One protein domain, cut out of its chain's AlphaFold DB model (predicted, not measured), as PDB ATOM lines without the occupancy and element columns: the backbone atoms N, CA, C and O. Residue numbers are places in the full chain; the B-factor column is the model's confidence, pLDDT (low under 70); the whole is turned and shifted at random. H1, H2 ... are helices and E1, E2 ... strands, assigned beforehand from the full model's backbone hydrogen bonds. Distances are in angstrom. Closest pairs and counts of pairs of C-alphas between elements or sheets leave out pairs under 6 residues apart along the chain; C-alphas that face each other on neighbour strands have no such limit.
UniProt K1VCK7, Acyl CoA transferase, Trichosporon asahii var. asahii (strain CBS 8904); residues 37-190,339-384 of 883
ATOM      1  N   VAL A  37      99.774 133.267 100.731       98.12
ATOM      2  CA  VAL A  37     101.113 133.569 101.257       98.12
ATOM      3  C   VAL A  37     101.595 134.918 100.736       98.12
ATOM      4  O   VAL A  37     101.719 135.122  99.528       98.12
ATOM      5  N   VAL A  38     101.941 135.822 101.651       97.88
ATOM      6  CA  VAL A  38     102.653 137.066 101.332       97.88
ATOM      7  C   VAL A  38     104.151 136.826 101.534       97.88
ATOM      8  O   VAL A  38     104.628 136.682 102.660       97.88
ATOM      9  N   ASP A  39     104.887 136.747 100.427       97.50
ATOM     10  CA  ASP A  39     106.313 136.419 100.367       97.50
ATOM     11  C   ASP A  39     107.157 137.700 100.243       97.50
ATOM     12  O   ASP A  39     107.357 138.228  99.152       97.50
ATOM     13  N   LEU A  40     107.685 138.196 101.363       95.56
ATOM     14  CA  LEU A  40     108.647 139.306 101.414       95.56
ATOM     15  C   LEU A  40     110.107 138.795 101.439       95.56
ATOM     16  O   LEU A  40     111.020 139.485 101.894       95.56
ATOM     17  N   THR A  41     110.363 137.563 100.993       92.25
ATOM     18  CA  THR A  41     111.701 136.956 101.051       92.25
ATOM     19  C   THR A  41     112.538 137.229  99.798       92.25
ATOM     20  O   THR A  41     112.024 137.411  98.689       92.25
ATOM     21  N   ARG A  42     113.865 137.222  99.968       84.69
ATOM     22  CA  ARG A  42     114.861 137.404  98.899       84.69
ATOM     23  C   ARG A  42     115.936 136.317  98.897       84.69
ATOM     24  O   ARG A  42     116.128 135.619  99.895       84.69
ATOM     25  N   VAL A  43     116.699 136.232  97.810       79.38
ATOM     26  CA  VAL A  43     117.819 135.291  97.627       79.38
ATOM     27  C   VAL A  43     117.369 133.833  97.455       79.38
ATOM     28  O   VAL A  43     116.899 133.493  96.375       79.38
ATOM     29  N   LEU A  44     117.517 132.959  98.463       72.00
ATOM     30  CA  LEU A  44     117.315 131.510  98.280       72.00
ATOM     31  C   LEU A  44     116.480 130.836  99.370       72.00
ATOM     32  O   LEU A  44     115.466 130.241  99.032       72.00
ATOM     33  N   ALA A  45     116.867 130.914 100.648       73.94
ATOM     34  CA  ALA A  45     116.235 130.115 101.708       73.94
ATOM     35  C   ALA A  45     114.722 130.385 101.838       73.94
ATOM     36  O   ALA A  45     113.908 129.483 101.645       73.94
ATOM     37  N   GLY A  46     114.351 131.649 102.065       85.75
ATOM     38  CA  GLY A  46     112.953 132.084 102.073       85.75
ATOM     39  C   GLY A  46     112.241 131.840 100.736       85.75
ATOM     40  O   GLY A  46     111.198 131.182 100.748       85.75
ATOM     41  N   PRO A  47     112.821 132.246  99.584       87.44
ATOM     42  CA  PRO A  47     112.190 132.015  98.292       87.44
ATOM     43  C   PRO A  47     111.917 130.543  97.984       87.44
ATOM     44  O   PRO A  47     110.873 130.247  97.415       87.44
ATOM     45  N   THR A  48     112.798 129.630  98.397       82.94
ATOM     46  CA  THR A  48     112.635 128.180  98.208       82.94
ATOM     47  C   THR A  48     111.515 127.626  99.085       82.94
ATOM     48  O   THR A  48     110.703 126.835  98.608       82.94
ATOM     49  N   ALA A  49     111.411 128.078 100.341       88.81
ATOM     50  CA  ALA A  49     110.318 127.686 101.227       88.81
ATOM     51  C   ALA A  49     108.952 128.110 100.655       88.81
ATOM     52  O   ALA A  49     108.063 127.275 100.496       88.81
ATOM     53  N   THR A  50     108.797 129.377 100.259       94.88
ATOM     54  CA  THR A  50     107.542 129.874  99.668       94.88
ATOM     55  C   THR A  50     107.274 129.303  98.273       94.88
ATOM     56  O   THR A  50     106.118 129.124  97.903       94.88
ATOM     57  N   MET A  51     108.311 128.947  97.509       91.50
ATOM     58  CA  MET A  51     108.178 128.211  96.247       91.50
ATOM     59  C   MET A  51     107.591 126.809  96.465       91.50
ATOM     60  O   MET A  51     106.712 126.405  95.710       91.50
ATOM     61  N   PHE A  52     108.005 126.080  97.508       91.50
ATOM     62  CA  PHE A  52     107.384 124.791  97.828       91.50
ATOM     63  C   PHE A  52     105.923 124.941  98.275       91.50
ATOM     64  O   PHE A  52     105.101 124.108  97.902       91.50
ATOM     65  N   LEU A  53     105.558 126.016  98.989       93.25
ATOM     66  CA  LEU A  53     104.145 126.311  99.277       93.25
ATOM     67  C   LEU A  53     103.342 126.563  97.981       93.25
ATOM     68  O   LEU A  53     102.225 126.065  97.847       93.25
ATOM     69  N   ALA A  54     103.932 127.270  97.010       91.81
ATOM     70  CA  ALA A  54     103.326 127.539  95.702       91.81
ATOM     71  C   ALA A  54     103.151 126.262  94.855       91.81
ATOM     72  O   ALA A  54     102.076 126.020  94.306       91.81
ATOM     73  N   ASP A  55     104.174 125.399  94.798       88.50
ATOM     74  CA  ASP A  55     104.082 124.072  94.172       88.50
ATOM     75  C   ASP A  55     102.904 123.275  94.772       88.50
ATOM     76  O   ASP A  55     102.058 122.758  94.036       88.50
ATOM     77  N   LEU A  56     102.799 123.255  96.108       89.94
ATOM     78  CA  LEU A  56     101.726 122.613  96.882       89.94
ATOM     79  C   LEU A  56     100.344 123.284  96.752       89.94
ATOM     80  O   LEU A  56      99.379 122.775  97.322       89.94
ATOM     81  N   GLY A  57     100.213 124.362  95.974       88.88
ATOM     82  CA  GLY A  57      98.932 124.957  95.574       88.88
ATOM     83  C   GLY A  57      98.530 126.252  96.277       88.88
ATOM     84  O   GLY A  57      97.452 126.764  95.970       88.88
ATOM     85  N   ALA A  58      99.367 126.793  97.165       93.00
ATOM     86  CA  ALA A  58      99.105 128.082  97.799       93.00
ATOM     87  C   ALA A  58      99.207 129.243  96.787       93.00
ATOM     88  O   ALA A  58     100.040 129.224  95.879       93.00
ATOM     89  N   ASP A  59      98.400 130.289  96.972       93.56
ATOM     90  CA  ASP A  59      98.516 131.540  96.219       93.56
ATOM     91  C   ASP A  59      99.637 132.398  96.820       93.56
ATOM     92  O   ASP A  59      99.462 133.059  97.848       93.56
ATOM     93  N   VAL A  60     100.821 132.341  96.203       95.69
ATOM     94  CA  VAL A  60     102.038 132.982  96.716       95.69
ATOM     95  C   VAL A  60     102.330 134.280  95.972       95.69
ATOM     96  O   VAL A  60     102.656 134.289  94.779       95.69
ATOM     97  N   VAL A  61     102.262 135.386  96.709       95.75
ATOM     98  CA  VAL A  61     102.484 136.741  96.203       95.75
ATOM     99  C   VAL A  61     103.821 137.268  96.710       95.75
ATOM    100  O   VAL A  61     103.951 137.641  97.876       95.75
ATOM    101  N   LYS A  62     104.820 137.306  95.824       96.06
ATOM    102  CA  LYS A  62     106.151 137.845  96.110       96.06
ATOM    103  C   LYS A  62     106.134 139.371  96.052       96.06
ATOM    104  O   LYS A  62     105.730 139.949  95.046       96.06
ATOM    105  N   ILE A  63     106.624 140.005  97.110       95.31
ATOM    106  CA  ILE A  63     106.770 141.455  97.231       95.31
ATOM    107  C   ILE A  63     108.234 141.820  96.982       95.31
ATOM    108  O   ILE A  63     109.124 141.457  97.753       95.31
ATOM    109  N   GLU A  64     108.494 142.539  95.895       91.50
ATOM    110  CA  GLU A  64     109.835 142.933  95.460       91.50
ATOM    111  C   GLU A  64     110.049 144.449  95.606       91.50
ATOM    112  O   GLU A  64     109.121 145.245  95.478       91.50
ATOM    113  N   SER A  65     111.287 144.886  95.850       88.00
ATOM    114  CA  SER A  65     111.647 146.308  95.758       88.00
ATOM    115  C   SER A  65     111.636 146.793  94.297       88.00
ATOM    116  O   SER A  65     111.675 145.969  93.386       88.00
ATOM    117  N   PRO A  66     111.675 148.116  94.023       84.00
ATOM    118  CA  PRO A  66     111.792 148.652  92.654       84.00
ATOM    119  C   PRO A  66     112.999 148.156  91.835       84.00
ATOM    120  O   PRO A  66     113.038 148.333  90.624       84.00
ATOM    121  N   THR A  67     113.982 147.532  92.488       79.75
ATOM    122  CA  THR A  67     115.149 146.869  91.885       79.75
ATOM    123  C   THR A  67     114.925 145.393  91.529       79.75
ATOM    124  O   THR A  67     115.795 144.791  90.908       79.75
ATOM    125  N   GLY A  68     113.813 144.795  91.969       83.25
ATOM    126  CA  GLY A  68     113.628 143.346  92.034       83.25
ATOM    127  C   GLY A  68     114.387 142.674  93.189       83.25
ATOM    128  O   GLY A  68     115.158 143.316  93.910       83.25
ATOM    129  N   ASP A  69     114.161 141.367  93.347       82.19
ATOM    130  CA  ASP A  69     115.022 140.445  94.099       82.19
ATOM    131  C   ASP A  69     116.440 140.454  93.510       82.19
ATOM    132  O   ASP A  69     116.612 140.337  92.294       82.19
ATOM    133  N   ASP A  70     117.453 140.554  94.374       74.44
ATOM    134  CA  ASP A  70     118.867 140.617  93.992       74.44
ATOM    135  C   ASP A  70     119.248 139.503  92.992       74.44
ATOM    136  O   ASP A  70     119.966 139.750  92.016       74.44
ATOM    137  N   THR A  71     118.685 138.301  93.167       73.06
ATOM    138  CA  THR A  71     118.959 137.124  92.322       73.06
ATOM    139  C   THR A  71     118.525 137.264  90.868       73.06
ATOM    140  O   THR A  71     119.092 136.573  90.021       73.06
ATOM    141  N   ARG A  72     117.607 138.182  90.525       81.12
ATOM    142  CA  ARG A  72     117.274 138.487  89.118       81.12
ATOM    143  C   ARG A  72     118.508 138.917  88.325       81.12
ATOM    144  O   ARG A  72     118.617 138.593  87.144       81.12
ATOM    145  N   SER A  73     119.435 139.607  88.994       73.62
ATOM    146  CA  SER A  73     120.681 140.136  88.424       73.62
ATOM    147  C   SER A  73     121.885 139.189  88.527       73.62
ATOM    148  O   SER A  73     122.931 139.470  87.945       73.62
ATOM    149  N   TRP A  74     121.771 138.078  89.265       69.38
ATOM    150  CA  TRP A  74     122.894 137.176  89.546       69.38
ATOM    151  C   TRP A  74     123.153 136.251  88.353       69.38
ATOM    152  O   TRP A  74     122.660 135.126  88.291       69.38
ATOM    153  N   ALA A  75     123.906 136.766  87.386       61.50
ATOM    154  CA  ALA A  75     124.234 136.132  86.116       61.50
ATOM    155  C   ALA A  75     125.747 136.232  85.821       61.50
ATOM    156  O   ALA A  75     126.399 137.152  86.320       61.50
ATOM    157  N   PRO A  76     126.318 135.350  84.974       47.28
ATOM    158  CA  PRO A  76     125.687 134.205  84.300       47.28
ATOM    159  C   PRO A  76     125.466 132.995  85.238       47.28
ATOM    160  O   PRO A  76     126.086 132.934  86.299       47.28
ATOM    161  N   PRO A  77     124.639 131.999  84.850       70.81
ATOM    162  CA  PRO A  77     123.886 131.890  83.596       70.81
ATOM    163  C   PRO A  77     122.485 132.526  83.647       70.81
ATOM    164  O   PRO A  77     121.848 132.613  84.697       70.81
ATOM    165  N   THR A  78     121.980 132.921  82.478       72.19
ATOM    166  CA  THR A  78     120.602 133.392  82.262       72.19
ATOM    167  C   THR A  78     119.812 132.404  81.409       72.19
ATOM    168  O   THR A  78     120.390 131.565  80.715       72.19
ATOM    169  N   ALA A  79     118.488 132.538  81.407       76.69
ATOM    170  CA  ALA A  79     117.656 131.992  80.341       76.69
ATOM    171  C   ALA A  79     117.939 132.700  78.990       76.69
ATOM    172  O   ALA A  79     118.553 133.777  78.976       76.69
ATOM    173  N   PRO A  80     117.490 132.133  77.852       76.75
ATOM    174  CA  PRO A  80     117.421 132.853  76.582       76.75
ATOM    175  C   PRO A  80     116.569 134.127  76.698       76.75
ATOM    176  O   PRO A  80     115.683 134.211  77.547       76.75
ATOM    177  N   LYS A  81     116.808 135.108  75.824       80.88
ATOM    178  CA  LYS A  81     115.969 136.308  75.703       80.88
ATOM    179  C   LYS A  81     115.029 136.159  74.511       80.88
ATOM    180  O   LYS A  81     115.480 135.882  73.402       80.88
ATOM    181  N   ASN A  82     113.734 136.349  74.740       82.50
ATOM    182  CA  ASN A  82     112.739 136.453  73.678       82.50
ATOM    183  C   ASN A  82     112.609 137.926  73.266       82.50
ATOM    184  O   ASN A  82     111.968 138.704  73.967       82.50
ATOM    185  N   GLU A  83     113.210 138.313  72.139       84.94
ATOM    186  CA  GLU A  83     113.125 139.691  71.614       84.94
ATOM    187  C   GLU A  83     111.700 140.083  71.182       84.94
ATOM    188  O   GLU A  83     111.348 141.257  71.215       84.94
ATOM    189  N   ASN A  84     110.859 139.094  70.859       85.31
ATOM    190  CA  ASN A  84     109.431 139.275  70.573       85.31
ATOM    191  C   ASN A  84     108.554 139.124  71.836       85.31
ATOM    192  O   ASN A  84     107.329 139.075  71.742       85.31
ATOM    193  N   GLY A  85     109.170 138.967  73.011       78.75
ATOM    194  CA  GLY A  85     108.485 138.839  74.293       78.75
ATOM    195  C   GLY A  85     108.181 140.197  74.933       78.75
ATOM    196  O   GLY A  85     108.722 141.222  74.518       78.75
ATOM    197  N   PRO A  86     107.346 140.229  75.983       76.88
ATOM    198  CA  PRO A  86     107.082 141.450  76.730       76.88
ATOM    199  C   PRO A  86     108.349 141.980  77.411       76.88
ATOM    200  O   PRO A  86     109.203 141.222  77.882       76.88
ATOM    201  N   ARG A  87     108.463 143.310  77.494       78.00
ATOM    202  CA  ARG A  87     109.631 144.012  78.058       78.00
ATOM    203  C   ARG A  87     110.977 143.501  77.491       78.00
ATOM    204  O   ARG A  87     111.821 143.006  78.254       78.00
ATOM    205  N   PRO A  88     111.212 143.623  76.168       78.62
ATOM    206  CA  PRO A  88     112.495 143.284  75.551       78.62
ATOM    207  C   PRO A  88     113.587 144.327  75.865       78.62
ATOM    208  O   PRO A  88     114.758 144.088  75.587       78.62
ATOM    209  N   ASP A  89     113.234 145.459  76.487       81.38
ATOM    210  CA  ASP A  89     114.173 146.441  77.045       81.38
ATOM    211  C   ASP A  89     114.909 145.923  78.293       81.38
ATOM    212  O   ASP A  89     116.032 146.336  78.576       81.38
ATOM    213  N   LEU A  90     114.284 145.010  79.044       81.81
ATOM    214  CA  LEU A  90     114.855 144.436  80.257       81.81
ATOM    215  C   LEU A  90     115.870 143.316  79.930       81.81
ATOM    216  O   LEU A  90     115.725 142.611  78.924       81.81
ATOM    217  N   PRO A  91     116.880 143.082  80.791       78.56
ATOM    218  CA  PRO A  91     117.867 142.022  80.588       78.56
ATOM    219  C   PRO A  91     117.252 140.610  80.603       78.56
ATOM    220  O   PRO A  91     116.107 140.395  81.023       78.56
ATOM    221  N   ALA A  92     118.041 139.637  80.138       78.19
ATOM    222  CA  ALA A  92     117.734 138.215  80.275       78.19
ATOM    223  C   ALA A  92     117.738 137.809  81.759       78.19
ATOM    224  O   ALA A  92     118.596 138.250  82.525       78.19
ATOM    225  N   GLU A  93     116.781 136.981  82.175       76.88
ATOM    226  CA  GLU A  93     116.598 136.651  83.594       76.88
ATOM    227  C   GLU A  93     117.543 135.535  84.050       76.88
ATOM    228  O   GLU A  93     117.753 134.544  83.344       76.88
ATOM    229  N   SER A  94     118.127 135.699  85.242       76.88
ATOM    230  CA  SER A  94     119.001 134.692  85.848       76.88
ATOM    231  C   SER A  94     118.280 133.354  86.032       76.88
ATOM    232  O   SER A  94     117.165 133.298  86.561       76.88
ATOM    233  N   ALA A  95     118.968 132.261  85.692       72.56
ATOM    234  CA  ALA A  95     118.489 130.911  85.979       72.56
ATOM    235  C   ALA A  95     118.266 130.682  87.491       72.56
ATOM    236  O   ALA A  95     117.393 129.903  87.869       72.56
ATOM    237  N   TYR A  96     119.005 131.399  88.350       70.94
ATOM    238  CA  TYR A  96     118.862 131.362  89.808       70.94
ATOM    239  C   TYR A  96     117.471 131.848  90.235       70.94
ATOM    240  O   TYR A  96     116.751 131.142  90.944       70.94
ATOM    241  N   PHE A  97     117.066 133.035  89.770       81.12
ATOM    242  CA  PHE A  97     115.770 133.618  90.115       81.12
ATOM    243  C   PHE A  97     114.608 132.747  89.625       81.12
ATOM    244  O   PHE A  97     113.691 132.457  90.396       81.12
ATOM    245  N   LEU A  98     114.671 132.312  88.359       82.06
ATOM    246  CA  LEU A  98     113.628 131.513  87.710       82.06
ATOM    247  C   LEU A  98     113.406 130.174  88.427       82.06
ATOM    248  O   LEU A  98     112.264 129.769  88.642       82.06
ATOM    249  N   GLN A  99     114.486 129.517  88.856       82.12
ATOM    250  CA  GLN A  99     114.418 128.246  89.575       82.12
ATOM    251  C   GLN A  99     113.889 128.389  91.014       82.12
ATOM    252  O   GLN A  99     113.269 127.446  91.498       82.12
ATOM    253  N   ALA A 100     114.100 129.529  91.684       79.44
ATOM    254  CA  ALA A 100     113.718 129.747  93.089       79.44
ATOM    255  C   ALA A 100     112.383 130.502  93.299       79.44
ATOM    256  O   ALA A 100     111.959 130.702  94.438       79.44
ATOM    257  N   ASN A 101     111.720 130.967  92.230       87.06
ATOM    258  CA  ASN A 101     110.496 131.785  92.326       87.06
ATOM    259  C   ASN A 101     109.362 131.357  91.369       87.06
ATOM    260  O   ASN A 101     108.430 132.126  91.138       87.06
ATOM    261  N   ARG A 102     109.425 130.136  90.825       87.12
ATOM    262  CA  ARG A 102     108.348 129.516  90.026       87.12
ATOM    263  C   ARG A 102     107.022 129.447  90.799       87.12
ATOM    264  O   ARG A 102     107.042 129.491  92.027       87.12
ATOM    265  N   ASN A 103     105.893 129.290  90.106       89.69
ATOM    266  CA  ASN A 103     104.545 129.249  90.707       89.69
ATOM    267  C   ASN A 103     104.133 130.503  91.533       89.69
ATOM    268  O   ASN A 103     103.040 130.521  92.091       89.69
ATOM    269  N   LYS A 104     104.951 131.567  91.601       91.88
ATOM    270  CA  LYS A 104     104.647 132.810  92.340       91.88
ATOM    271  C   LYS A 104     104.188 133.937  91.422       91.88
ATOM    272  O   LYS A 104     104.666 134.059  90.295       91.88
ATOM    273  N   ARG A 105     103.369 134.842  91.962       90.94
ATOM    274  CA  ARG A 105     102.996 136.126  91.339       90.94
ATOM    275  C   ARG A 105     103.835 137.254  91.944       90.94
ATOM    276  O   ARG A 105     103.965 137.295  93.164       90.94
ATOM    277  N   SER A 106     104.389 138.166  91.143       88.44
ATOM    278  CA  SER A 106     105.192 139.296  91.656       88.44
ATOM    279  C   SER A 106     104.400 140.608  91.764       88.44
ATOM    280  O   SER A 106     103.582 140.930  90.897       88.44
ATOM    281  N   ILE A 107     104.676 141.386  92.817       89.81
ATOM    282  CA  ILE A 107     104.280 142.791  92.974       89.81
ATOM    283  C   ILE A 107     105.507 143.599  93.394       89.81
ATOM    284  O   ILE A 107     106.188 143.254  94.358       89.81
ATOM    285  N   VAL A 108     105.754 144.721  92.723       89.56
ATOM    286  CA  VAL A 108     106.787 145.675  93.137       89.56
ATOM    287  C   VAL A 108     106.196 146.688  94.119       89.56
ATOM    288  O   VAL A 108     105.212 147.356  93.807       89.56
ATOM    289  N   MET A 109     106.814 146.844  95.293       90.12
ATOM    290  CA  MET A 109     106.423 147.818  96.317       90.12
ATOM    291  C   MET A 109     107.637 148.525  96.931       90.12
ATOM    292  O   MET A 109     108.605 147.907  97.376       90.12
ATOM    293  N   ASN A 110     107.568 149.852  97.042       89.69
ATOM    294  CA  ASN A 110     108.543 150.634  97.801       89.69
ATOM    295  C   ASN A 110     108.066 150.808  99.250       89.69
ATOM    296  O   ASN A 110     107.411 151.796  99.561       89.69
ATOM    297  N   LEU A 111     108.440 149.898 100.155       90.88
ATOM    298  CA  LEU A 111     108.015 149.908 101.572       90.88
ATOM    299  C   LEU A 111     108.418 151.163 102.385       90.88
ATOM    300  O   LEU A 111     108.056 151.281 103.556       90.88
ATOM    301  N   ARG A 112     109.167 152.109 101.799       89.19
ATOM    302  CA  ARG A 112     109.404 153.442 102.383       89.19
ATOM    303  C   ARG A 112     108.220 154.400 102.191       89.19
ATOM    304  O   ARG A 112     108.134 155.377 102.924       89.19
ATOM    305  N   ALA A 113     107.367 154.144 101.202       91.56
ATOM    306  CA  ALA A 113     106.120 154.860 100.963       91.56
ATOM    307  C   ALA A 113     105.046 154.361 101.943       91.56
ATOM    308  O   ALA A 113     104.994 153.165 102.252       91.56
ATOM    309  N   LYS A 114     104.197 155.261 102.446       91.12
ATOM    310  CA  LYS A 114     103.161 154.913 103.435       91.12
ATOM    311  C   LYS A 114     102.039 154.105 102.778       91.12
ATOM    312  O   LYS A 114     101.600 153.091 103.307       91.12
ATOM    313  N   GLU A 115     101.716 154.472 101.550       91.44
ATOM    314  CA  GLU A 115     100.760 153.847 100.642       91.44
ATOM    315  C   GLU A 115     101.101 152.363 100.406       91.44
ATOM    316  O   GLU A 115     100.217 151.508 100.382       91.44
ATOM    317  N   ALA A 116     102.395 152.034 100.307       90.06
ATOM    318  CA  ALA A 116     102.873 150.658 100.185       90.06
ATOM    319  C   ALA A 116     102.766 149.870 101.505       90.06
ATOM    320  O   ALA A 116     102.478 148.676 101.483       90.06
ATOM    321  N   GLN A 117     102.963 150.520 102.657       93.12
ATOM    322  CA  GLN A 117     102.740 149.897 103.970       93.12
ATOM    323  C   GLN A 117     101.248 149.618 104.194       93.12
ATOM    324  O   GLN A 117     100.893 148.534 104.646       93.12
ATOM    325  N   ASP A 118     100.372 150.544 103.798       92.38
ATOM    326  CA  ASP A 118      98.919 150.382 103.890       92.38
ATOM    327  C   ASP A 118      98.390 149.320 102.912       92.38
ATOM    328  O   ASP A 118      97.513 148.531 103.271       92.38
ATOM    329  N   ALA A 119      98.976 149.211 101.713       92.38
ATOM    330  CA  ALA A 119      98.714 148.102 100.792       92.38
ATOM    331  C   ALA A 119      99.143 146.746 101.384       92.38
ATOM    332  O   ALA A 119      98.364 145.791 101.345       92.38
ATOM    333  N   MET A 120     100.327 146.665 102.004       95.56
ATOM    334  CA  MET A 120     100.766 145.467 102.736       95.56
ATOM    335  C   MET A 120      99.816 145.132 103.893       95.56
ATOM    336  O   MET A 120      99.397 143.986 104.028       95.56
ATOM    337  N   HIS A 121      99.409 146.117 104.699       96.88
ATOM    338  CA  HIS A 121      98.439 145.922 105.784       96.88
ATOM    339  C   HIS A 121      97.073 145.460 105.272       96.88
ATOM    340  O   HIS A 121      96.436 144.639 105.928       96.88
ATOM    341  N   LYS A 122      96.632 145.920 104.092       95.12
ATOM    342  CA  LYS A 122      95.430 145.398 103.426       95.12
ATOM    343  C   LYS A 122      95.603 143.927 103.034       95.12
ATOM    344  O   LYS A 122      94.717 143.135 103.324       95.12
ATOM    345  N   MET A 123      96.734 143.556 102.430       95.06
ATOM    346  CA  MET A 123      97.011 142.170 102.030       95.06
ATOM    347  C   MET A 123      97.105 141.213 103.229       95.06
ATOM    348  O   MET A 123      96.594 140.101 103.157       95.06
ATOM    349  N   ILE A 124      97.704 141.647 104.342       97.75
ATOM    350  CA  ILE A 124      97.880 140.817 105.545       97.75
ATOM    351  C   ILE A 124      96.551 140.458 106.231       97.75
ATOM    352  O   ILE A 124      96.466 139.386 106.829       97.75
ATOM    353  N   LYS A 125      95.503 141.289 106.122       96.81
ATOM    354  CA  LYS A 125      94.168 140.984 106.686       96.81
ATOM    355  C   LYS A 125      93.579 139.676 106.160       96.81
ATOM    356  O   LYS A 125      92.950 138.952 106.922       96.81
ATOM    357  N   ASP A 126      93.827 139.383 104.885       93.94
ATOM    358  CA  ASP A 126      93.271 138.227 104.178       93.94
ATOM    359  C   ASP A 126      94.315 137.126 103.914       93.94
ATOM    360  O   ASP A 126      94.030 136.215 103.140       93.94
ATOM    361  N   ALA A 127      95.520 137.222 104.493       97.56
ATOM    362  CA  ALA A 127      96.609 136.260 104.312       97.56
ATOM    363  C   ALA A 127      96.644 135.207 105.431       97.56
ATOM    364  O   ALA A 127      96.433 135.526 106.599       97.56
ATOM    365  N   ASP A 128      96.989 133.965 105.093       98.31
ATOM    366  CA  ASP A 128      97.190 132.898 106.080       98.31
ATOM    367  C   ASP A 128      98.641 132.868 106.576       98.31
ATOM    368  O   ASP A 128      98.900 132.632 107.757       98.31
ATOM    369  N   VAL A 129      99.598 133.147 105.680       98.31
ATOM    370  CA  VAL A 129     101.038 133.102 105.968       98.31
ATOM    371  C   VAL A 129     101.739 134.373 105.479       98.31
ATOM    372  O   VAL A 129     101.536 134.821 104.349       98.31
ATOM    373  N   PHE A 130     102.631 134.921 106.301       97.56
ATOM    374  CA  PHE A 130     103.606 135.941 105.910       97.56
ATOM    375  C   PHE A 130     105.016 135.387 106.104       97.56
ATOM    376  O   PHE A 130     105.322 134.856 107.172       97.56
ATOM    377  N   VAL A 131     105.873 135.503 105.088       96.62
ATOM    378  CA  VAL A 131     107.254 134.999 105.144       96.62
ATOM    379  C   VAL A 131     108.235 136.107 104.784       96.62
ATOM    380  O   VAL A 131     108.063 136.795 103.779       96.62
ATOM    381  N   GLU A 132     109.284 136.277 105.583       93.50
ATOM    382  CA  GLU A 132     110.300 137.320 105.401       93.50
ATOM    383  C   GLU A 132     111.699 136.831 105.805       93.50
ATOM    384  O   GLU A 132     111.829 135.877 106.564       93.50
ATOM    385  N   ASN A 133     112.761 137.446 105.274       83.88
ATOM    386  CA  ASN A 133     114.150 137.156 105.669       83.88
ATOM    387  C   ASN A 133     115.003 138.428 105.816       83.88
ATOM    388  O   ASN A 133     116.103 138.569 105.268       83.88
ATOM    389  N   TYR A 134     114.449 139.410 106.520       81.81
ATOM    390  CA  TYR A 134     115.111 140.667 106.835       81.81
ATOM    391  C   TYR A 134     115.972 140.531 108.101       81.81
ATOM    392  O   TYR A 134     115.966 139.538 108.818       81.81
ATOM    393  N   VAL A 135     116.754 141.575 108.385       70.12
ATOM    394  CA  VAL A 135     117.410 141.729 109.690       70.12
ATOM    395  C   VAL A 135     116.336 141.723 110.794       70.12
ATOM    396  O   VAL A 135     115.390 142.512 110.666       70.12
ATOM    397  N   PRO A 136     116.477 140.948 111.889       69.06
ATOM    398  CA  PRO A 136     115.517 140.956 112.991       69.06
ATOM    399  C   PRO A 136     115.193 142.374 113.484       69.06
ATOM    400  O   PRO A 136     116.073 143.219 113.664       69.06
ATOM    401  N   GLY A 137     113.900 142.667 113.644       73.19
ATOM    402  CA  GLY A 137     113.402 143.987 114.049       73.19
ATOM    403  C   GLY A 137     113.498 145.104 112.996       73.19
ATOM    404  O   GLY A 137     113.035 146.215 113.258       73.19
ATOM    405  N   LYS A 138     114.041 144.868 111.791       81.62
ATOM    406  CA  LYS A 138     114.101 145.895 110.728       81.62
ATOM    407  C   LYS A 138     112.727 146.215 110.141       81.62
ATOM    408  O   LYS A 138     112.487 147.369 109.793       81.62
ATOM    409  N   LEU A 139     111.830 145.230 110.078       90.25
ATOM    410  CA  LEU A 139     110.461 145.400 109.583       90.25
ATOM    411  C   LEU A 139     109.554 146.215 110.522       90.25
ATOM    412  O   LEU A 139     108.603 146.836 110.051       90.25
ATOM    413  N   ALA A 140     109.908 146.344 111.806       89.75
ATOM    414  CA  ALA A 140     109.214 147.226 112.750       89.75
ATOM    415  C   ALA A 140     109.195 148.693 112.275       89.75
ATOM    416  O   ALA A 140     108.203 149.395 112.451       89.75
ATOM    417  N   LYS A 141     110.256 149.145 111.583       89.06
ATOM    418  CA  LYS A 141     110.346 150.496 110.988       89.06
ATOM    419  C   LYS A 141     109.336 150.747 109.853       89.06
ATOM    420  O   LYS A 141     109.191 151.890 109.436       89.06
ATOM    421  N   PHE A 142     108.672 149.703 109.354       91.62
ATOM    422  CA  PHE A 142     107.643 149.764 108.310       91.62
ATOM    423  C   PHE A 142     106.264 149.301 108.816       91.62
ATOM    424  O   PHE A 142     105.340 149.167 108.020       91.62
ATOM    425  N   GLY A 143     106.121 149.009 110.118       93.12
ATOM    426  CA  GLY A 143     104.907 148.407 110.680       93.12
ATOM    427  C   GLY A 143     104.651 146.971 110.207       93.12
ATOM    428  O   GLY A 143     103.499 146.553 110.142       93.12
ATOM    429  N   LEU A 144     105.696 146.227 109.828       94.88
ATOM    430  CA  LEU A 144     105.604 144.855 109.306       94.88
ATOM    431  C   LEU A 144     106.263 143.824 110.246       94.88
ATOM    432  O   LEU A 144     106.729 142.786 109.789       94.88
ATOM    433  N   ASP A 145     106.355 144.118 111.547       92.50
ATOM    434  CA  ASP A 145     106.787 143.146 112.561       92.50
ATOM    435  C   ASP A 145     105.612 142.322 113.115       92.50
ATOM    436  O   ASP A 145     104.446 142.682 112.944       92.50
ATOM    437  N   TRP A 146     105.923 141.213 113.797       92.25
ATOM    438  CA  TRP A 146     104.930 140.318 114.407       92.25
ATOM    439  C   TRP A 146     103.882 141.068 115.238       92.25
ATOM    440  O   TRP A 146     102.685 140.876 115.063       92.25
ATOM    441  N   GLU A 147     104.330 141.981 116.096       92.81
ATOM    442  CA  GLU A 147     103.474 142.754 116.998       92.81
ATOM    443  C   GLU A 147     102.478 143.654 116.277       92.81
ATOM    444  O   GLU A 147     101.403 143.923 116.815       92.81
ATOM    445  N   THR A 148     102.832 144.156 115.097       95.12
ATOM    446  CA  THR A 148     101.931 144.969 114.283       95.12
ATOM    447  C   THR A 148     101.012 144.070 113.460       95.12
ATOM    448  O   THR A 148      99.797 144.264 113.467       95.12
ATOM    449  N   LEU A 149     101.560 143.045 112.800       96.19
ATOM    450  CA  LEU A 149     100.799 142.190 111.886       96.19
ATOM    451  C   LEU A 149      99.819 141.251 112.608       96.19
ATOM    452  O   LEU A 149      98.691 141.107 112.147       96.19
ATOM    453  N   HIS A 150     100.173 140.703 113.773       95.38
ATOM    454  CA  HIS A 150      99.270 139.874 114.583       95.38
ATOM    455  C   HIS A 150      98.050 140.663 115.099       95.38
ATOM    456  O   HIS A 150      96.960 140.115 115.228       95.38
ATOM    457  N   LYS A 151      98.191 141.979 115.326       97.06
ATOM    458  CA  LYS A 151      97.062 142.864 115.679       97.06
ATOM    459  C   LYS A 151      96.157 143.180 114.480       97.06
ATOM    460  O   LYS A 151      94.987 143.494 114.674       97.06
ATOM    461  N   ILE A 152      96.686 143.101 113.256       96.88
ATOM    462  CA  ILE A 152      95.928 143.264 112.004       96.88
ATOM    463  C   ILE A 152      95.211 141.959 111.631       96.88
ATOM    464  O   ILE A 152      94.081 142.001 111.147       96.88
ATOM    465  N   ASN A 153      95.855 140.813 111.866       98.00
ATOM    466  CA  ASN A 153      95.326 139.481 111.610       98.00
ATOM    467  C   ASN A 153      95.830 138.484 112.681       98.00
ATOM    468  O   ASN A 153      96.934 137.947 112.551       98.00
ATOM    469  N   PRO A 154      95.019 138.181 113.714       97.00
ATOM    470  CA  PRO A 154      95.399 137.243 114.774       97.00
ATOM    471  C   PRO A 154      95.577 135.783 114.326       97.00
ATOM    472  O   PRO A 154      96.108 134.984 115.094       97.00
ATOM    473  N   ARG A 155      95.139 135.420 113.111       97.19
ATOM    474  CA  ARG A 155      95.293 134.072 112.531       97.19
ATOM    475  C   ARG A 155      96.595 133.894 111.742       97.19
ATOM    476  O   ARG A 155      96.893 132.776 111.336       97.19
ATOM    477  N   LEU A 156      97.333 134.976 111.487       97.25
ATOM    478  CA  LEU A 156      98.496 134.981 110.602       97.25
ATOM    479  C   LEU A 156      99.640 134.110 111.141       97.25
ATOM    480  O   LEU A 156     100.161 134.363 112.229       97.25
ATOM    481  N   ILE A 157     100.120 133.171 110.326       97.62
ATOM    482  CA  ILE A 157     101.396 132.487 110.555       97.62
ATOM    483  C   ILE A 157     102.522 133.398 110.043       97.62
ATOM    484  O   ILE A 157     102.723 133.542 108.838       97.62
ATOM    485  N   TYR A 158     103.267 134.025 110.956       94.50
ATOM    486  CA  TYR A 158     104.463 134.806 110.625       94.50
ATOM    487  C   TYR A 158     105.695 133.895 110.669       94.50
ATOM    488  O   TYR A 158     106.041 133.363 111.723       94.50
ATOM    489  N   CYS A 159     106.401 133.764 109.548       92.62
ATOM    490  CA  CYS A 159     107.650 133.014 109.439       92.62
ATOM    491  C   CYS A 159     108.819 133.958 109.117       92.62
ATOM    492  O   CYS A 159     108.907 134.509 108.017       92.62
ATOM    493  N   SER A 160     109.739 134.135 110.071       86.94
ATOM    494  CA  SER A 160     111.026 134.790 109.814       86.94
ATOM    495  C   SER A 160     112.050 133.726 109.434       86.94
ATOM    496  O   SER A 160     112.390 132.881 110.257       86.94
ATOM    497  N   VAL A 161     112.581 133.775 108.213       75.56
ATOM    498  CA  VAL A 161     113.712 132.939 107.780       75.56
ATOM    499  C   VAL A 161     115.016 133.633 108.179       75.56
ATOM    500  O   VAL A 161     115.826 134.077 107.361       75.56
ATOM    501  N   THR A 162     115.163 133.728 109.494       66.06
ATOM    502  CA  THR A 162     116.410 133.870 110.246       66.06
ATOM    503  C   THR A 162     116.483 132.659 111.196       66.06
ATOM    504  O   THR A 162     115.515 131.905 111.295       66.06
ATOM    505  N   GLY A 163     117.610 132.410 111.870       43.31
ATOM    506  CA  GLY A 163     117.655 131.387 112.931       43.31
ATOM    507  C   GLY A 163     116.570 131.584 114.012       43.31
ATOM    508  O   GLY A 163     115.986 132.661 114.163       43.31
ATOM    509  N   GLU A 164     116.273 130.537 114.770       33.03
ATOM    510  CA  GLU A 164     114.977 130.427 115.441       33.03
ATOM    511  C   GLU A 164     114.642 131.490 116.512       33.03
ATOM    512  O   GLU A 164     115.430 131.788 117.407       33.03
ATOM    513  N   SER A 165     113.397 131.986 116.400       29.12
ATOM    514  CA  SER A 165     112.367 132.107 117.454       29.12
ATOM    515  C   SER A 165     112.634 132.924 118.739       29.12
ATOM    516  O   SER A 165     113.763 133.320 119.023       29.12
ATOM    517  N   PRO A 166     111.574 133.356 119.465       36.91
ATOM    518  CA  PRO A 166     111.516 134.771 119.821       36.91
ATOM    519  C   PRO A 166     111.464 135.052 121.327       36.91
ATOM    520  O   PRO A 166     110.455 134.801 121.992       36.91
ATOM    521  N   GLN A 167     112.506 135.708 121.849       35.84
ATOM    522  CA  GLN A 167     112.410 136.511 123.074       35.84
ATOM    523  C   GLN A 167     113.559 137.523 123.226       35.84
ATOM    524  O   GLN A 167     114.711 137.229 122.942       35.84
ATOM    525  N   LEU A 168     113.212 138.705 123.749       37.03
ATOM    526  CA  LEU A 168     114.058 139.887 123.990       37.03
ATOM    527  C   LEU A 168     114.614 140.621 122.749       37.03
ATOM    528  O   LEU A 168     115.384 140.122 121.939       37.03
ATOM    529  N   ARG A 169     114.264 141.910 122.676       43.62
ATOM    530  CA  ARG A 169     114.777 142.901 121.718       43.62
ATOM    531  C   ARG A 169     116.119 143.461 122.216       43.62
ATOM    532  O   ARG A 169     116.258 143.624 123.422       43.62
ATOM    533  N   TYR A 170     117.029 143.870 121.318       34.97
ATOM    534  CA  TYR A 170     117.485 145.277 121.156       34.97
ATOM    535  C   TYR A 170     118.727 145.447 120.238       34.97
ATOM    536  O   TYR A 170     119.622 144.605 120.193       34.97
ATOM    537  N   PHE A 171     118.810 146.620 119.588       34.69
ATOM    538  CA  PHE A 171     119.938 147.192 118.815       34.69
ATOM    539  C   PHE A 171     120.410 146.491 117.519       34.69
ATOM    540  O   PHE A 171     121.315 145.668 117.562       34.69
ATOM    541  N   GLY A 172     119.949 146.995 116.367       30.92
ATOM    542  CA  GLY A 172     120.841 147.455 115.283       30.92
ATOM    543  C   GLY A 172     121.558 146.442 114.369       30.92
ATOM    544  O   GLY A 172     122.652 145.997 114.678       30.92
ATOM    545  N   GLU A 173     120.987 146.250 113.173       33.66
ATOM    546  CA  GLU A 173     121.669 146.112 111.864       33.66
ATOM    547  C   GLU A 173     122.834 145.105 111.689       33.66
ATOM    548  O   GLU A 173     123.992 145.506 111.654       33.66
ATOM    549  N   LEU A 174     122.507 143.841 111.361       34.06
ATOM    550  CA  LEU A 174     122.805 143.187 110.060       34.06
ATOM    551  C   LEU A 174     122.163 141.776 109.971       34.06
ATOM    552  O   LEU A 174     121.582 141.297 110.940       34.06
ATOM    553  N   THR A 175     122.123 141.170 108.775       36.66
ATOM    554  CA  THR A 175     121.219 140.048 108.414       36.66
ATOM    555  C   THR A 175     121.470 138.778 109.230       36.66
ATOM    556  O   THR A 175     122.508 138.157 109.065       36.66
ATOM    557  N   ALA A 176     120.539 138.341 110.078       42.66
ATOM    558  CA  ALA A 176     120.828 137.269 111.032       42.66
ATOM    559  C   ALA A 176     120.671 135.857 110.439       42.66
ATOM    560  O   ALA A 176     119.556 135.362 110.295       42.66
ATOM    561  N   GLY A 177     121.783 135.159 110.182       51.09
ATOM    562  CA  GLY A 177     121.731 133.711 109.913       51.09
ATOM    563  C   GLY A 177     121.508 132.871 111.179       51.09
ATOM    564  O   GLY A 177     120.932 131.795 111.117       51.09
ATOM    565  N   TYR A 178     121.915 133.405 112.331       58.62
ATOM    566  CA  TYR A 178     121.935 132.726 113.634       58.62
ATOM    567  C   TYR A 178     120.666 132.956 114.461       58.62
ATOM    568  O   TYR A 178     120.428 132.240 115.424       58.62
ATOM    569  N   GLY A 179     119.848 133.938 114.067       62.66
ATOM    570  CA  GLY A 179     118.481 134.094 114.550       62.66
ATOM    571  C   GLY A 179     118.141 135.368 115.285       62.66
ATOM    572  O   GLY A 179     118.879 136.351 115.245       62.66
ATOM    573  N   SER A 180     116.969 135.363 115.918       61.53
ATOM    574  CA  SER A 180     116.460 136.537 116.634       61.53
ATOM    575  C   SER A 180     117.067 136.718 118.034       61.53
ATOM    576  O   SER A 180     116.965 137.803 118.607       61.53
ATOM    577  N   THR A 181     117.743 135.686 118.560       56.94
ATOM    578  CA  THR A 181     118.318 135.636 119.914       56.94
ATOM    579  C   THR A 181     119.759 135.101 119.928       56.94
ATOM    580  O   THR A 181     120.302 134.685 118.905       56.94
ATOM    581  N   GLY A 182     120.418 135.152 121.091       60.81
ATOM    582  CA  GLY A 182     121.804 134.698 121.259       60.81
ATOM    583  C   GLY A 182     122.872 135.724 120.835       60.81
ATOM    584  O   GLY A 182     122.556 136.824 120.371       60.81
ATOM    585  N   PRO A 183     124.169 135.400 121.010       63.88
ATOM    586  CA  PRO A 183     125.270 136.350 120.812       63.88
ATOM    587  C   PRO A 183     125.473 136.762 119.346       63.88
ATOM    588  O   PRO A 183     126.025 137.829 119.086       63.88
ATOM    589  N   TYR A 184     125.022 135.941 118.392       56.47
ATOM    590  CA  TYR A 184     125.211 136.149 116.952       56.47
ATOM    591  C   TYR A 184     123.931 136.597 116.223       56.47
ATOM    592  O   TYR A 184     123.911 136.636 114.995       56.47
ATOM    593  N   ALA A 185     122.895 137.038 116.953       60.12
ATOM    594  CA  ALA A 185     121.593 137.501 116.432       60.12
ATOM    595  C   ALA A 185     121.627 138.695 115.442       60.12
ATOM    596  O   ALA A 185     120.599 139.236 115.040       60.12
ATOM    597  N   LYS A 186     122.828 139.183 115.119       58.66
ATOM    598  CA  LYS A 186     123.115 140.370 114.297       58.66
ATOM    599  C   LYS A 186     124.206 140.090 113.257       58.66
ATOM    600  O   LYS A 186     124.579 140.984 112.499       58.66
ATOM    601  N   ASN A 187     124.746 138.868 113.240       54.50
ATOM    602  CA  ASN A 187     125.858 138.490 112.380       54.50
ATOM    603  C   ASN A 187     125.342 138.075 110.990       54.50
ATOM    604  O   ASN A 187     124.455 137.216 110.926       54.50
ATOM    605  N   PRO A 188     125.918 138.614 109.893       54.53
ATOM    606  CA  PRO A 188     125.619 138.197 108.525       54.53
ATOM    607  C   PRO A 188     125.935 136.714 108.312       54.53
ATOM    608  O   PRO A 188     127.096 136.336 108.185       54.53
ATOM    609  N   GLY A 189     124.890 135.890 108.230       54.16
ATOM    610  CA  GLY A 189     124.996 134.483 107.853       54.16
ATOM    611  C   GLY A 189     124.486 134.248 106.434       54.16
ATOM    612  O   GLY A 189     123.324 134.517 106.135       54.16
ATOM    613  N   TYR A 190     125.358 133.723 105.579       55.06
ATOM    614  CA  TYR A 190     125.022 133.129 104.282       55.06
ATOM    615  C   TYR A 190     125.457 131.658 104.288       55.06
ATOM    616  O   TYR A 190     126.227 131.258 105.158       55.06
ATOM    617  N   LYS A 339     114.453 111.023  83.740       78.00
ATOM    618  CA  LYS A 339     113.418 111.184  82.707       78.00
ATOM    619  C   LYS A 339     112.118 110.470  83.093       78.00
ATOM    620  O   LYS A 339     111.066 111.098  83.111       78.00
ATOM    621  N   ALA A 340     112.189 109.200  83.501       79.06
ATOM    622  CA  ALA A 340     111.023 108.408  83.911       79.06
ATOM    623  C   ALA A 340     110.330 108.913  85.194       79.06
ATOM    624  O   ALA A 340     109.183 108.556  85.453       79.06
ATOM    625  N   ARG A 341     111.009 109.734  86.008       79.31
ATOM    626  CA  ARG A 341     110.437 110.402  87.190       79.31
ATOM    627  C   ARG A 341     110.044 111.856  86.938       79.31
ATOM    628  O   ARG A 341     109.610 112.507  87.883       79.31
ATOM    629  N   GLY A 342     110.189 112.366  85.710       78.75
ATOM    630  CA  GLY A 342     109.819 113.738  85.356       78.75
ATOM    631  C   GLY A 342     110.496 114.783  86.242       78.75
ATOM    632  O   GLY A 342     109.824 115.673  86.745       78.75
ATOM    633  N   VAL A 343     111.805 114.650  86.508       74.62
ATOM    634  CA  VAL A 343     112.529 115.594  87.394       74.62
ATOM    635  C   VAL A 343     112.885 116.923  86.716       74.62
ATOM    636  O   VAL A 343     113.439 117.809  87.362       74.62
ATOM    637  N   VAL A 344     112.568 117.064  85.428       78.19
ATOM    638  CA  VAL A 344     112.673 118.297  84.641       78.19
ATOM    639  C   VAL A 344     111.297 118.599  84.065       78.19
ATOM    640  O   VAL A 344     110.667 117.705  83.500       78.19
ATOM    641  N   GLU A 345     110.867 119.848  84.176       81.56
ATOM    642  CA  GLU A 345     109.623 120.358  83.602       81.56
ATOM    643  C   GLU A 345     109.956 121.449  82.570       81.56
ATOM    644  O   GLU A 345     110.852 122.270  82.786       81.56
ATOM    645  N   GLU A 346     109.287 121.413  81.416       85.44
ATOM    646  CA  GLU A 346     109.426 122.417  80.354       85.44
ATOM    647  C   GLU A 346     108.261 123.402  80.460       85.44
ATOM    648  O   GLU A 346     107.101 122.994  80.509       85.44
ATOM    649  N   VAL A 347     108.585 124.690  80.532       83.75
ATOM    650  CA  VAL A 347     107.663 125.761  80.920       83.75
ATOM    651  C   VAL A 347     107.775 126.899  79.913       83.75
ATOM    652  O   VAL A 347     108.881 127.332  79.586       83.75
ATOM    653  N   GLU A 348     106.640 127.401  79.430       86.25
ATOM    654  CA  GLU A 348     106.604 128.624  78.623       86.25
ATOM    655  C   GLU A 348     106.813 129.845  79.523       86.25
ATOM    656  O   GLU A 348     106.077 130.050  80.487       86.25
ATOM    657  N   HIS A 349     107.814 130.664  79.210       81.81
ATOM    658  CA  HIS A 349     108.135 131.888  79.936       81.81
ATOM    659  C   HIS A 349     108.046 133.090  78.983       81.81
ATOM    660  O   HIS A 349     108.835 133.147  78.036       81.81
ATOM    661  N   PRO A 350     107.175 134.096  79.211       82.44
ATOM    662  CA  PRO A 350     106.906 135.153  78.225       82.44
ATOM    663  C   PRO A 350     108.173 135.820  77.660       82.44
ATOM    664  O   PRO A 350     108.336 135.971  76.448       82.44
ATOM    665  N   ARG A 351     109.126 136.133  78.547       83.94
ATOM    666  CA  ARG A 351     110.385 136.826  78.222       83.94
ATOM    667  C   ARG A 351     111.534 135.933  77.728       83.94
ATOM    668  O   ARG A 351     112.597 136.454  77.402       83.94
ATOM    669  N   ALA A 352     111.348 134.611  77.688       80.94
ATOM    670  CA  ALA A 352     112.416 133.645  77.385       80.94
ATOM    671  C   ALA A 352     111.999 132.483  76.458       80.94
ATOM    672  O   ALA A 352     112.852 131.696  76.052       80.94
ATOM    673  N   GLY A 353     110.712 132.371  76.111       83.75
ATOM    674  CA  GLY A 353     110.157 131.199  75.436       83.75
ATOM    675  C   GLY A 353     110.206 129.961  76.334       83.75
ATOM    676  O   GLY A 353     110.102 130.061  77.559       83.75
ATOM    677  N   LYS A 354     110.404 128.791  75.727       84.06
ATOM    678  CA  LYS A 354     110.526 127.515  76.438       84.06
ATOM    679  C   LYS A 354     111.794 127.444  77.287       84.06
ATOM    680  O   LYS A 354     112.902 127.337  76.759       84.06
ATOM    681  N   ILE A 355     111.619 127.404  78.604       82.50
ATOM    682  CA  ILE A 355     112.686 127.157  79.581       82.50
ATOM    683  C   ILE A 355     112.506 125.794  80.258       82.50
ATOM    684  O   ILE A 355     111.429 125.200  80.229       82.50
ATOM    685  N   LYS A 356     113.578 125.285  80.874       81.44
ATOM    686  CA  LYS A 356     113.575 124.020  81.621       81.44
ATOM    687  C   LYS A 356     113.961 124.272  83.065       81.44
ATOM    688  O   LYS A 356     115.005 124.866  83.324       81.44
ATOM    689  N   LEU A 357     113.119 123.807  83.978       79.62
ATOM    690  CA  LEU A 357     113.307 123.903  85.423       79.62
ATOM    691  C   LEU A 357     113.385 122.489  86.006       79.62
ATOM    692  O   LEU A 357     112.833 121.546  85.435       79.62
ATOM    693  N   ALA A 358     114.034 122.317  87.158       79.00
ATOM    694  CA  ALA A 358     113.815 121.110  87.951       79.00
ATOM    695  C   ALA A 358     112.338 121.068  88.380       79.00
ATOM    696  O   ALA A 358     111.803 122.098  88.782       79.00
ATOM    697  N   ALA A 359     111.670 119.919  88.311       81.31
ATOM    698  CA  ALA A 359     110.250 119.799  88.665       81.31
ATOM    699  C   ALA A 359     110.009 119.884  90.192       81.31
ATOM    700  O   ALA A 359     110.934 120.094  90.987       81.31
ATOM    701  N   ALA A 360     108.767 119.690  90.643       81.00
ATOM    702  CA  ALA A 360     108.497 119.368  92.046       81.00
ATOM    703  C   ALA A 360     109.182 118.038  92.426       81.00
ATOM    704  O   ALA A 360     109.063 117.045  91.704       81.00
ATOM    705  N   ALA A 361     109.892 117.984  93.560       73.69
ATOM    706  CA  ALA A 361     110.582 116.761  94.002       73.69
ATOM    707  C   ALA A 361     109.600 115.638  94.403       73.69
ATOM    708  O   ALA A 361     109.897 114.455  94.241       73.69
ATOM    709  N   VAL A 362     108.410 116.024  94.864       78.12
ATOM    710  CA  VAL A 362     107.312 115.149  95.301       78.12
ATOM    711  C   VAL A 362     106.322 114.829  94.170       78.12
ATOM    712  O   VAL A 362     106.403 115.373  93.066       78.12
ATOM    713  N   THR A 363     105.409 113.897  94.440       77.94
ATOM    714  CA  THR A 363     104.365 113.392  93.538       77.94
ATOM    715  C   THR A 363     103.180 112.980  94.413       77.94
ATOM    716  O   THR A 363     103.390 112.270  95.396       77.94
ATOM    717  N   TYR A 364     101.967 113.416  94.071       76.50
ATOM    718  CA  TYR A 364     100.729 113.146  94.816       76.50
ATOM    719  C   TYR A 364      99.787 112.334  93.927       76.50
ATOM    720  O   TYR A 364      99.634 112.653  92.753       76.50
ATOM    721  N   ASP A 365      99.253 111.224  94.445       77.75
ATOM    722  CA  ASP A 365      98.386 110.269  93.727       77.75
ATOM    723  C   ASP A 365      98.905 109.796  92.349       77.75
ATOM    724  O   ASP A 365      98.160 109.353  91.478       77.75
ATOM    725  N   GLY A 366     100.230 109.837  92.168       74.50
ATOM    726  CA  GLY A 366     100.930 109.493  90.926       74.50
ATOM    727  C   GLY A 366     101.192 110.676  89.986       74.50
ATOM    728  O   GLY A 366     102.040 110.558  89.101       74.50
ATOM    729  N   GLU A 367     100.559 111.827  90.208       75.44
ATOM    730  CA  GLU A 367     100.728 113.051  89.418       75.44
ATOM    731  C   GLU A 367     101.812 113.977  90.004       75.44
ATOM    732  O   GLU A 367     102.081 114.007  91.210       75.44
ATOM    733  N   LYS A 368     102.474 114.757  89.138       77.12
ATOM    734  CA  LYS A 368     103.328 115.870  89.576       77.12
ATOM    735  C   LYS A 368     102.545 117.172  89.564       77.12
ATOM    736  O   LYS A 368     101.856 117.488  88.598       77.12
ATOM    737  N   LEU A 369     102.718 117.939  90.636       79.69
ATOM    738  CA  LEU A 369     102.223 119.303  90.752       79.69
ATOM    739  C   LEU A 369     102.927 120.169  89.701       79.69
ATOM    740  O   LEU A 369     104.140 120.351  89.775       79.69
ATOM    741  N   LYS A 370     102.156 120.663  88.725       77.44
ATOM    742  CA  LYS A 370     102.672 121.470  87.610       77.44
ATOM    743  C   LYS A 370     103.356 122.749  88.084       77.44
ATOM    744  O   LYS A 370     102.874 123.398  89.021       77.44
ATOM    745  N   VAL A 371     104.401 123.129  87.357       79.56
ATOM    746  CA  VAL A 371     105.193 124.349  87.534       79.56
ATOM    747  C   VAL A 371     104.864 125.378  86.447       79.56
ATOM    748  O   VAL A 371     104.974 125.096  85.257       79.56
ATOM    749  N   SER A 372     104.523 126.604  86.851       79.06
ATOM    750  CA  SER A 372     104.494 127.786  85.982       79.06
ATOM    751  C   SER A 372     105.778 128.608  86.101       79.06
ATOM    752  O   SER A 372     106.511 128.526  87.092       79.06
ATOM    753  N   SER A 373     106.011 129.490  85.127       72.06
ATOM    754  CA  SER A 373     106.972 130.585  85.264       72.06
ATOM    755  C   SER A 373     106.653 131.452  86.493       72.06
ATOM    756  O   SER A 373     105.487 131.515  86.900       72.06
ATOM    757  N   PRO A 374     107.641 132.169  87.062       65.94
ATOM    758  CA  PRO A 374     107.352 133.327  87.903       65.94
ATOM    759  C   PRO A 374     106.520 134.339  87.097       65.94
ATOM    760  O   PRO A 374     106.894 134.690  85.977       65.94
ATOM    761  N   ASP A 375     105.396 134.809  87.637       64.62
ATOM    762  CA  ASP A 375     104.491 135.735  86.942       64.62
ATOM    763  C   ASP A 375     105.070 137.166  87.019       64.62
ATOM    764  O   ASP A 375     104.948 137.855  88.038       64.62
ATOM    765  N   VAL A 376     105.750 137.604  85.949       51.28
ATOM    766  CA  VAL A 376     106.499 138.884  85.880       51.28
ATOM    767  C   VAL A 376     105.587 140.111  85.660       51.28
ATOM    768  O   VAL A 376     106.003 141.249  85.884       51.28
ATOM    769  N   GLU A 377     104.344 139.910  85.207       43.44
ATOM    770  CA  GLU A 377     103.657 140.927  84.390       43.44
ATOM    771  C   GLU A 377     102.336 141.504  84.930       43.44
ATOM    772  O   GLU A 377     101.804 142.446  84.345       43.44
ATOM    773  N   LYS A 378     101.773 141.000  86.038       37.38
ATOM    774  CA  LYS A 378     100.397 141.385  86.431       37.38
ATOM    775  C   LYS A 378     100.236 142.661  87.262       37.38
ATOM    776  O   LYS A 378      99.124 143.181  87.295       37.38
ATOM    777  N   LEU A 379     101.291 143.197  87.886       35.28
ATOM    778  CA  LEU A 379     101.230 144.460  88.653       35.28
ATOM    779  C   LEU A 379     102.429 145.409  88.427       35.28
ATOM    780  O   LEU A 379     102.722 146.262  89.257       35.28
ATOM    781  N   THR A 380     103.095 145.311  87.273       33.91
ATOM    782  CA  THR A 380     104.198 146.204  86.847       33.91
ATOM    783  C   THR A 380     103.764 147.313  85.870       33.91
ATOM    784  O   THR A 380     104.597 148.061  85.359       33.91
ATOM    785  N   ALA A 381     102.455 147.469  85.642       28.80
ATOM    786  CA  ALA A 381     101.865 148.496  84.781       28.80
ATOM    787  C   ALA A 381     101.916 149.902  85.422       28.80
ATOM    788  O   ALA A 381     100.951 150.343  86.044       28.80
ATOM    789  N   GLY A 382     103.047 150.594  85.255       30.28
ATOM    790  CA  GLY A 382     103.237 152.000  85.645       30.28
ATOM    791  C   GLY A 382     104.683 152.382  85.982       30.28
ATOM    792  O   GLY A 382     105.036 153.555  85.934       30.28
ATOM    793  N   LEU A 383     105.554 151.407  86.268       31.58
ATOM    794  CA  LEU A 383     106.941 151.687  86.649       31.58
ATOM    795  C   LEU A 383     107.806 152.083  85.435       31.58
ATOM    796  O   LEU A 383     107.959 151.263  84.520       31.58
ATOM    797  N   PRO A 384     108.434 153.277  85.425       29.72
ATOM    798  CA  PRO A 384     109.431 153.616  84.416       29.72
ATOM    799  C   PRO A 384     110.649 152.692  84.549       29.72
ATOM    800  O   PRO A 384     111.073 152.350  85.654       29.72
TER     801      PRO A 384
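AT A GLANCE: This is residues 37 to 190 and 339 to 384 of the 883 residues of the protein "Acyl CoA transferase" of Trichosporon asahii var. asahii (strain CBS 8904) (UniProt K1VCK7). With little regular structure, a five-stranded parallel sheet, E3 E2 E1 E4 E5, has H1 over one face, and the hairpin E6 E7 stands beyond H3. The compact, mixed whole has 200 printed residues, 78 in six named helices and seven strands; the radius of gyration of the C-alphas is 17.8 A, the spans 49 by 43 by 33 A.

HOW THE PARTS SIT: E1, residues 37 to 40, is parallel to E2, residues 59 to 64, with N 39 and O 61 2.9 A apart. H1, residues 45 to 55, is on the sheet, height 8.7 A. The closest C-alphas of H3, residues 95 to 100, and E7, residues 353 to 358, are 6.1 A apart. In H1 and H3 every O i to N i+4 pair is within hydrogen-bond range.

IN THESE COORDINATES: H4, residues 114 to 125, spans 16.9 A. C-alpha 37 is at (101.113, 133.569, 101.257), C-alpha 358 at (113.815, 121.110, 87.951).

THE WHOLE: Residues 191 to 338 are cut out, C-alphas 190 and 339 being 32.9 A apart. 44 printed residues have pLDDT under 70.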